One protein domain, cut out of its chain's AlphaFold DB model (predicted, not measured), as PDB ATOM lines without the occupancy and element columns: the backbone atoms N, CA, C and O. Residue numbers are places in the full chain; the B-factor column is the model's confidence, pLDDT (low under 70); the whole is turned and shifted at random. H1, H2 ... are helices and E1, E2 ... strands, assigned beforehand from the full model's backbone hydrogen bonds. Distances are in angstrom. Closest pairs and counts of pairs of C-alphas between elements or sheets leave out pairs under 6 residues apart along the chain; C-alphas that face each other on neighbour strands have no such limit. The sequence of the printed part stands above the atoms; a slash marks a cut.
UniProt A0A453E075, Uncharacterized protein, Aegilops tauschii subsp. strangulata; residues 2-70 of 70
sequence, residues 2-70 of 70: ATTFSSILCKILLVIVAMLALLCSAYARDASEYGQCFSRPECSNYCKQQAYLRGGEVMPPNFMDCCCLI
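Overview. This is residues 2 to 70 of the 70 residues of an uncharacterized protein of Aegilops tauschii subsp. strangulata (UniProt A0A453E075). One long straight helix, H1, sticks out like a handle from a small compact head, in which a three-stranded sheet has the short helix H2 over one face. The 69 printed residues hold two named helices and three named strands, in the order H1, E1, H2, E2, E3; the sheet, E1 - E3 - E2, is antiparallel and the class is mixed, helices and strands. The whole is extended, a rod of 64 by 20 by 13 A, with a radius of gyration of the C-alphas of 19.5 A.

Arrangement. H1, residues 2 to 27, is not on the sheet. Edge strand E1, residues 34 to 39, is antiparallel to inner strand E3, residues 65 to 69, at 151 degrees, with N 35 and O 68 2.7 A apart, within hydrogen-bond range. H2, residues 43 to 49, is on the sheet at a height of 8.1 A. It lies over E3 and, only just, with 3 C-alphas, over the other edge strand, E2, residues 56 to 58. H2 runs slantwise to the strands, at 43 degrees to E3 on the local plane. The closest C-alphas of H2 and E2 are those of Ser 44 and Gly 56, 4.4 A. E2 and E3 form a hairpin, with N 67 and O 57 2.8 A apart, within hydrogen-bond range. E1, H2 and E2 make a split strand-helix-strand unit, two strands running the same way with E3 between them, its crossover right-handed. In H1 and H2 every O i to N i+4 pair is within hydrogen-bond range.

Along the chain. H1 begins at C-alpha 2 (-121.216, 28.384, 202.387) and is 38.0 A long. E1 is 14.5 A, H2 10.1 A, E2 6.9 A and E3 12.7 A, ending at C-alpha 69 (-107.954, -6.666, 164.854).

Size, cuts and confidence. Residues 2 to 30 stand free; the body without them spans 25 by 21 by 11 A. The printed part has no cut and no long link. In this model, pLDDT is under 70 at residues 2 to 7, 24 to 32, 41 and 61 to 64.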
ATOM      1  N   ALA A   2    -121.977  29.633 202.597       53.28
ATOM      2  CA  ALA A   2    -121.216  28.384 202.387       53.28
ATOM      3  C   ALA A   2    -121.947  27.319 201.531       53.28
ATOM      4  O   ALA A   2    -121.322  26.566 200.787       53.28
ATOM      5  N   THR A   3    -123.280  27.279 201.591       52.00
ATOM      6  CA  THR A   3    -124.116  26.300 200.871       52.00
ATOM      7  C   THR A   3    -124.120  26.498 199.355       52.00
ATOM      8  O   THR A   3    -124.159  25.526 198.603       52.00
ATOM      9  N   THR A   4    -124.019  27.742 198.881       55.22
ATOM     10  CA  THR A   4    -123.963  28.062 197.447       55.22
ATOM     11  C   THR A   4    -122.608  27.705 196.836       55.22
ATOM     12  O   THR A   4    -122.564  27.135 195.749       55.22
ATOM     13  N   PHE A   5    -121.510  27.953 197.558       56.03
ATOM     14  CA  PHE A   5    -120.157  27.575 197.130       56.03
ATOM     15  C   PHE A   5    -119.978  26.058 197.035       56.03
ATOM     16  O   PHE A   5    -119.436  25.565 196.046       56.03
ATOM     17  N   SER A   6    -120.501  25.313 198.012       62.12
ATOM     18  CA  SER A   6    -120.483  23.846 197.990       62.12
ATOM     19  C   SER A   6    -121.258  23.278 196.791       62.12
ATOM     20  O   SER A   6    -120.792  22.348 196.135       62.12
ATOM     21  N   SER A   7    -122.391  23.891 196.427       69.69
ATOM     22  CA  SER A   7    -123.195  23.461 195.276       69.69
ATOM     23  C   SER A   7    -122.492  23.695 193.932       69.69
ATOM     24  O   SER A   7    -122.535  22.833 193.053       69.69
ATOM     25  N   ILE A   8    -121.804  24.830 193.774       75.25
ATOM     26  CA  ILE A   8    -121.058  25.154 192.547       75.25
ATOM     27  C   ILE A   8    -119.866  24.205 192.375       75.25
ATOM     28  O   ILE A   8    -119.674  23.656 191.292       75.25
ATOM     29  N   LEU A   9    -119.114  23.949 193.450       76.31
ATOM     30  CA  LEU A   9    -117.992  23.006 193.447       76.31
ATOM     31  C   LEU A   9    -118.431  21.587 193.063       76.31
ATOM     32  O   LEU A   9    -117.807  20.969 192.202       76.31
ATOM     33  N   CYS A  10    -119.541  21.097 193.622       81.19
ATOM     34  CA  CYS A  10    -120.093  19.794 193.247       81.19
ATOM     35  C   CYS A  10    -120.472  19.722 191.761       81.19
ATOM     36  O   CYS A  10    -120.185  18.724 191.105       81.19
ATOM     37  N   LYS A  11    -121.078  20.776 191.202       81.81
ATOM     38  CA  LYS A  11    -121.421  20.811 189.772       81.81
ATOM     39  C   LYS A  11    -120.185  20.758 188.877       81.81
ATOM     40  O   LYS A  11    -120.188  20.025 187.895       81.81
ATOM     41  N   ILE A  12    -119.133  21.497 189.226       85.94
ATOM     42  CA  ILE A  12    -117.877  21.503 188.463       85.94
ATOM     43  C   ILE A  12    -117.231  20.112 188.495       85.94
ATOM     44  O   ILE A  12    -116.850  19.595 187.447       85.94
ATOM     45  N   LEU A  13    -117.176  19.472 189.667       85.31
ATOM     46  CA  LEU A  13    -116.647  18.113 189.803       85.31
ATOM     47  C   LEU A  13    -117.430  17.100 188.959       85.31
ATOM     48  O   LEU A  13    -116.817  16.273 188.290       85.31
ATOM     49  N   LEU A  14    -118.762  17.191 188.924       84.81
ATOM     50  CA  LEU A  14    -119.590  16.306 188.100       84.81
ATOM     51  C   LEU A  14    -119.307  16.461 186.601       84.81
ATOM     52  O   LEU A  14    -119.224  15.457 185.899       84.81
ATOM     53  N   VAL A  15    -119.116  17.692 186.112       88.62
ATOM     54  CA  VAL A  15    -118.755  17.922 184.703       88.62
ATOM     55  C   VAL A  15    -117.382  17.325 184.400       88.62
ATOM     56  O   VAL A  15    -117.230  16.639 183.395       88.62
ATOM     57  N   ILE A  16    -116.396  17.522 185.277       86.62
ATOM     58  CA  ILE A  16    -115.047  16.968 185.091       86.62
ATOM     59  C   ILE A  16    -115.090  15.434 185.044       86.62
ATOM     60  O   ILE A  16    -114.511  14.833 184.141       86.62
ATOM     61  N   VAL A  17    -115.816  14.800 185.968       84.88
ATOM     62  CA  VAL A  17    -115.983  13.338 186.001       84.88
ATOM     63  C   VAL A  17    -116.697  12.832 184.747       84.88
ATOM     64  O   VAL A  17    -116.271  11.834 184.171       84.88
ATOM     65  N   ALA A  18    -117.736  13.527 184.277       83.94
ATOM     66  CA  ALA A  18    -118.437  13.158 183.049       83.94
ATOM     67  C   ALA A  18    -117.521  13.239 181.816       83.94
ATOM     68  O   ALA A  18    -117.521  12.329 180.988       83.94
ATOM     69  N   MET A  19    -116.695  14.283 181.719       84.06
ATOM     70  CA  MET A  19    -115.722  14.432 180.633       84.06
ATOM     71  C   MET A  19    -114.659  13.329 180.680       84.06
ATOM     72  O   MET A  19    -114.353  12.737 179.650       84.06
ATOM     73  N   LEU A  20    -114.146  12.996 181.868       81.62
ATOM     74  CA  LEU A  20    -113.204  11.888 182.064       81.62
ATOM     75  C   LEU A  20    -113.814  10.535 181.674       81.62
ATOM     76  O   LEU A  20    -113.146   9.739 181.024       81.62
ATOM     77  N   ALA A  21    -115.076  10.278 182.018       79.31
ATOM     78  CA  ALA A  21    -115.764   9.045 181.641       79.31
ATOM     79  C   ALA A  21    -115.960   8.927 180.117       79.31
ATOM     80  O   ALA A  21    -115.768   7.851 179.548       79.31
ATOM     81  N   LEU A  22    -116.292  10.034 179.444       75.75
ATOM     82  CA  LEU A  22    -116.397  10.101 177.980       75.75
ATOM     83  C   LEU A  22    -115.043   9.879 177.297       75.75
ATOM     84  O   LEU A  22    -114.951   9.155 176.313       75.75
ATOM     85  N   LEU A  23    -113.980  10.462 177.850       73.56
ATOM     86  CA  LEU A  23    -112.612  10.232 177.395       73.56
ATOM     87  C   LEU A  23    -112.242   8.751 177.551       73.56
ATOM     88  O   LEU A  23    -111.908   8.101 176.570       73.56
ATOM     89  N   CYS A  24    -112.394   8.175 178.744       64.88
ATOM     90  CA  CYS A  24    -112.075   6.767 178.992       64.88
ATOM     91  C   CYS A  24    -112.860   5.799 178.097       64.88
ATOM     92  O   CYS A  24    -112.293   4.805 177.659       64.88
ATOM     93  N   SER A  25    -114.128   6.084 177.793       61.09
ATOM     94  CA  SER A  25    -114.926   5.263 176.870       61.09
ATOM     95  C   SER A  25    -114.505   5.421 175.407       61.09
ATOM     96  O   SER A  25    -114.533   4.444 174.672       61.09
ATOM     97  N   ALA A  26    -114.038   6.600 174.984       59.56
ATOM     98  CA  ALA A  26    -113.481   6.789 173.644       59.56
ATOM     99  C   ALA A  26    -112.151   6.038 173.431       59.56
ATOM    100  O   ALA A  26    -111.852   5.631 172.310       59.56
ATOM    101  N   TYR A  27    -111.355   5.851 174.490       57.31
ATOM    102  CA  TYR A  27    -110.094   5.096 174.427       57.31
ATOM    103  C   TYR A  27    -110.262   3.603 174.724       57.31
ATOM    104  O   TYR A  27    -109.401   2.804 174.359       57.31
ATOM    105  N   ALA A  28    -111.361   3.213 175.368       55.59
ATOM    106  CA  ALA A  28    -111.721   1.821 175.563       55.59
ATOM    107  C   ALA A  28    -112.350   1.280 174.273       55.59
ATOM    108  O   ALA A  28    -113.562   1.112 174.192       55.59
ATOM    109  N   ARG A  29    -111.530   1.002 173.248       57.44
ATOM    110  CA  ARG A  29    -111.971   0.047 172.222       57.44
ATOM    111  C   ARG A  29    -112.261  -1.273 172.916       57.44
ATOM    112  O   ARG A  29    -111.477  -1.704 173.769       57.44
ATOM    113  N   ASP A  30    -113.386  -1.884 172.570       58.19
ATOM    114  CA  ASP A  30    -113.798  -3.134 173.185       58.19
ATOM    115  C   ASP A  30    -112.686  -4.170 173.005       58.19
ATOM    116  O   ASP A  30    -112.217  -4.420 171.895       58.19
ATOM    117  N   ALA A  31    -112.272  -4.811 174.102       61.78
ATOM    118  CA  ALA A  31    -111.279  -5.885 174.065       61.78
ATOM    119  C   ALA A  31    -111.679  -7.019 173.095       61.78
ATOM    120  O   ALA A  31    -110.827  -7.779 172.651       61.78
ATOM    121  N   SER A  32    -112.967  -7.110 172.739       61.53
ATOM    122  CA  SER A  32    -113.507  -8.038 171.745       61.53
ATOM    123  C   SER A  32    -113.130  -7.725 170.295       61.53
ATOM    124  O   SER A  32    -113.348  -8.573 169.436       61.53
ATOM    125  N   GLU A  33    -112.614  -6.531 169.992       72.38
ATOM    126  CA  GLU A  33    -112.137  -6.186 168.644       72.38
ATOM    127  C   GLU A  33    -110.704  -6.668 168.389       72.38
ATOM    128  O   GLU A  33    -110.263  -6.697 167.240       72.38
ATOM    129  N   TYR A  34    -109.988  -7.078 169.439       73.44
ATOM    130  CA  TYR A  34    -108.622  -7.572 169.343       73.44
ATOM    131  C   TYR A  34    -108.581  -9.102 169.370       73.44
ATOM    132  O   TYR A  34    -109.190  -9.762 170.209       73.44
ATOM    133  N   GLY A  35    -107.838  -9.667 168.426       76.75
ATOM    134  CA  GLY A  35    -107.452 -11.066 168.361       76.75
ATOM    135  C   GLY A  35    -106.131 -11.292 169.088       76.75
ATOM    136  O   GLY A  35    -105.936 -10.869 170.223       76.75
ATOM    137  N   GLN A  36    -105.201 -11.988 168.437       80.44
ATOM    138  CA  GLN A  36    -103.894 -12.269 169.032       80.44
ATOM    139  C   GLN A  36    -102.967 -11.046 169.021       80.44
ATOM    140  O   GLN A  36    -102.947 -10.282 168.051       80.44
ATOM    141  N   CYS A  37    -102.162 -10.904 170.080       81.62
ATOM    142  CA  CYS A  37    -101.140  -9.865 170.195       81.62
ATOM    143  C   CYS A  37     -99.715 -10.438 170.122       81.62
ATOM    144  O   CYS A  37     -99.446 -11.536 170.609       81.62
ATOM    145  N   PHE A  38     -98.796  -9.681 169.522       80.25
ATOM    146  CA  PHE A  38     -97.430 -10.073 169.188       80.25
ATOM    147  C   PHE A  38     -96.459  -8.912 169.413       80.25
ATOM    148  O   PHE A  38     -96.771  -7.767 169.111       80.25
ATOM    149  N   SER A  39     -95.231  -9.197 169.843       78.56
ATOM    150  CA  SER A  39     -94.190  -8.169 169.982       78.56
ATOM    151  C   SER A  39     -93.453  -7.964 168.647       78.56
ATOM    152  O   SER A  39     -92.451  -8.627 168.356       78.56
ATOM    153  N   ARG A  40     -94.004  -7.119 167.764       75.25
ATOM    154  CA  ARG A  40     -93.491  -6.873 166.399       75.25
ATOM    155  C   ARG A  40     -93.676  -5.404 165.983       75.25
ATOM    156  O   ARG A  40     -94.760  -4.866 166.183       75.25
ATOM    157  N   PRO A  41     -92.680  -4.780 165.319       68.44
ATOM    158  CA  PRO A  41     -92.763  -3.375 164.907       68.44
ATOM    159  C   PRO A  41     -93.728  -3.126 163.731       68.44
ATOM    160  O   PRO A  41     -94.364  -2.079 163.672       68.44
ATOM    161  N   GLU A  42     -93.890  -4.079 162.804       81.62
ATOM    162  CA  GLU A  42     -94.790  -3.938 161.645       81.62
ATOM    163  C   GLU A  42     -96.184  -4.520 161.907       81.62
ATOM    164  O   GLU A  42     -96.574  -5.542 161.341       81.62
ATOM    165  N   CYS A  43     -96.947  -3.866 162.781       82.94
ATOM    166  CA  CYS A  43     -98.183  -4.439 163.308       82.94
ATOM    167  C   CYS A  43     -99.271  -4.699 162.246       82.94
ATOM    168  O   CYS A  43     -99.720  -5.831 162.059       82.94
ATOM    169  N   SER A  44     -99.662  -3.668 161.488       85.94
ATOM    170  CA  SER A  44    -100.770  -3.779 160.525       85.94
ATOM    171  C   SER A  44    -100.494  -4.793 159.408       85.94
ATOM    172  O   SER A  44    -101.360  -5.603 159.074       85.94
ATOM    173  N   ASN A  45     -99.274  -4.792 158.861       89.69
ATOM    174  CA  ASN A  45     -98.880  -5.719 157.798       89.69
ATOM    175  C   ASN A  45     -98.773  -7.157 158.307       89.69
ATOM    176  O   ASN A  45     -99.269  -8.068 157.647       89.69
ATOM    177  N   TYR A  46     -98.171  -7.362 159.483       88.75
ATOM    178  CA  TYR A  46     -98.054  -8.688 160.082       88.75
ATOM    179  C   TYR A  46     -99.431  -9.313 160.322       88.75
ATOM    180  O   TYR A  46     -99.678 -10.442 159.907       88.75
ATOM    181  N   CYS A  47    -100.362  -8.560 160.903       90.25
ATOM    182  CA  CYS A  47    -101.709  -9.058 161.154       90.25
ATOM    183  C   CYS A  47    -102.468  -9.386 159.860       90.25
ATOM    184  O   CYS A  47    -103.109 -10.434 159.781       90.25
ATOM    185  N   LYS A  48    -102.309  -8.584 158.796       90.62
ATOM    186  CA  LYS A  48    -102.861  -8.918 157.470       90.62
ATOM    187  C   LYS A  48    -102.292 -10.221 156.904       90.62
ATOM    188  O   LYS A  48    -103.038 -10.987 156.298       90.62
ATOM    189  N   GLN A  49    -101.007 -10.511 157.130       90.50
ATOM    190  CA  GLN A  49    -100.395 -11.793 156.744       90.50
ATOM    191  C   GLN A  49    -100.940 -12.978 157.558       90.50
ATOM    192  O   GLN A  49    -100.976 -14.094 157.050       90.50
ATOM    193  N   GLN A  50    -101.400 -12.739 158.788       87.94
ATOM    194  CA  GLN A  50    -102.061 -13.728 159.651       87.94
ATOM    195  C   GLN A  50    -103.581 -13.835 159.398       87.94
ATOM    196  O   GLN A  50    -104.302 -14.378 160.227       87.94
ATOM    197  N   ALA A  51    -104.072 -13.324 158.261       89.25
ATOM    198  CA  ALA A  51    -105.484 -13.306 157.859       89.25
ATOM    199  C   ALA A  51    -106.416 -12.372 158.663       89.25
ATOM    200  O   ALA A  51    -107.632 -12.414 158.474       89.25
ATOM    201  N   TYR A  52    -105.875 -11.457 159.471       88.31
ATOM    202  CA  TYR A  52    -106.653 -10.369 160.071       88.31
ATOM    203  C   TYR A  52    -106.804  -9.222 159.063       88.31
ATOM    204  O   TYR A  52    -105.905  -8.396 158.888       88.31
ATOM    205  N   LEU A  53    -107.946  -9.162 158.370       86.88
ATOM    206  CA  LEU A  53    -108.196  -8.218 157.263       86.88
ATOM    207  C   LEU A  53    -108.067  -6.746 157.679       86.88
ATOM    208  O   LEU A  53    -107.644  -5.900 156.886       86.88
ATOM    209  N   ARG A  54    -108.407  -6.445 158.934       87.25
ATOM    210  CA  ARG A  54    -108.322  -5.102 159.517       87.25
ATOM    211  C   ARG A  54    -106.903  -4.720 159.950       87.25
ATOM    212  O   ARG A  54    -106.654  -3.559 160.255       87.25
ATOM    213  N   GLY A  55    -105.951  -5.653 159.896       89.06
ATOM    214  CA  GLY A  55    -104.582  -5.443 160.352       89.06
ATOM    215  C   GLY A  55    -104.487  -5.504 161.869       89.06
ATOM    216  O   GLY A  55    -105.062  -6.390 162.488       89.06
ATOM    217  N   GLY A  56    -103.714  -4.603 162.461       88.50
ATOM    218  CA  GLY A  56    -103.473  -4.562 163.895       88.50
ATOM    219  C   GLY A  56    -103.026  -3.180 164.339       88.50
ATOM    220  O   GLY A  56    -102.553  -2.380 163.524       88.50
ATOM    221  N   GLU A  57    -103.175  -2.927 165.631       86.25
ATOM    222  CA  GLU A  57    -102.842  -1.671 166.289       86.25
ATOM    223  C   GLU A  57    -101.826  -1.909 167.404       86.25
ATOM    224  O   GLU A  57    -101.794  -2.956 168.050       86.25
ATOM    225  N   VAL A  58    -100.966  -0.923 167.613       83.38
ATOM    226  CA  VAL A  58     -99.950  -0.966 168.657       83.38
ATOM    227  C   VAL A  58    -100.577  -0.480 169.960       83.38
ATOM    228  O   VAL A  58    -101.057   0.651 170.025       83.38
ATOM    229  N   MET A  59    -100.574  -1.324 170.992       76.19
ATOM    230  CA  MET A  59    -101.205  -0.993 172.265       76.19
ATOM    231  C   MET A  59    -100.288  -0.143 173.161       76.19
ATOM    232  O   MET A  59     -99.095  -0.440 173.313       76.19
ATOM    233  N   PRO A  60    -100.827   0.906 173.807       70.00
ATOM    234  CA  PRO A  60    -100.139   1.584 174.899       70.00
ATOM    235  C   PRO A  60    -100.021   0.661 176.134       70.00
ATOM    236  O   PRO A  60    -100.772  -0.305 176.255       70.00
ATOM    237  N   PRO A  61     -99.119   0.950 177.094       62.25
ATOM    238  CA  PRO A  61     -98.212   2.102 177.149       62.25
ATOM    239  C   PRO A  61     -96.854   1.862 176.477       62.25
ATOM    240  O   PRO A  61     -96.148   2.821 176.185       62.25
ATOM    241  N   ASN A  62     -96.476   0.605 176.245       62.72
ATOM    242  CA  ASN A  62     -95.118   0.274 175.811       62.72
ATOM    243  C   ASN A  62     -94.934   0.332 174.294       62.72
ATOM    244  O   ASN A  62     -93.801   0.280 173.834       62.72
ATOM    245  N   PHE A  63     -96.017   0.433 173.515       63.66
ATOM    246  CA  PHE A  63     -96.000   0.446 172.049       63.66
ATOM    247  C   PHE A  63     -95.194  -0.702 171.401       63.66
ATOM    248  O   PHE A  63     -94.795  -0.620 170.240       63.66
ATOM    249  N   MET A  64     -94.939  -1.777 172.153       61.12
ATOM    250  CA  MET A  64     -94.220  -2.964 171.686       61.12
ATOM    251  C   MET A  64     -95.179  -4.099 171.340       61.12
ATOM    252  O   MET A  64     -94.871  -4.905 170.465       61.12
ATOM    253  N   ASP A  65     -96.350  -4.131 171.977       73.25
ATOM    254  CA  ASP A  65     -97.357  -5.157 171.748       73.25
ATOM    255  C   ASP A  65     -98.306  -4.712 170.635       73.25
ATOM    256  O   ASP A  65     -99.101  -3.781 170.772       73.25
ATOM    257  N   CYS A  66     -98.178  -5.375 169.494       83.06
ATOM    258  CA  CYS A  66     -99.090  -5.287 168.372       83.06
ATOM    259  C   CYS A  66    -100.278  -6.209 168.621       83.06
ATOM    260  O   CYS A  66    -100.073  -7.409 168.733       83.06
ATOM    261  N   CYS A  67    -101.502  -5.700 168.632       86.38
ATOM    262  CA  CYS A  67    -102.707  -6.518 168.706       86.38
ATOM    263  C   CYS A  67    -103.429  -6.534 167.361       86.38
ATOM    264  O   CYS A  67    -103.787  -5.483 166.826       86.38
ATOM    265  N   CYS A  68    -103.642  -7.726 166.804       87.75
ATOM    266  CA  CYS A  68    -104.390  -7.884 165.565       87.75
ATOM    267  C   CYS A  68    -105.876  -7.616 165.786       87.75
ATOM    268  O   CYS A  68    -106.419  -7.986 166.818       87.75
ATOM    269  N   LEU A  69    -106.531  -6.986 164.819       87.50
ATOM    270  CA  LEU A  69    -107.954  -6.666 164.854       87.50
ATOM    271  C   LEU A  69    -108.750  -7.771 164.160       87.50
ATOM    272  O   LEU A  69    -108.449  -8.090 163.006       87.50
ATOM    273  N   ILE A  70    -109.758  -8.321 164.842       81.12
ATOM    274  CA  ILE A  70    -110.677  -9.335 164.288       81.12
ATOM    275  C   ILE A  70    -111.566  -8.710 163.202       81.12
ATOM    276  O   ILE A  70    -112.108  -7.590 163.401       81.12
TER     277      ILE A  70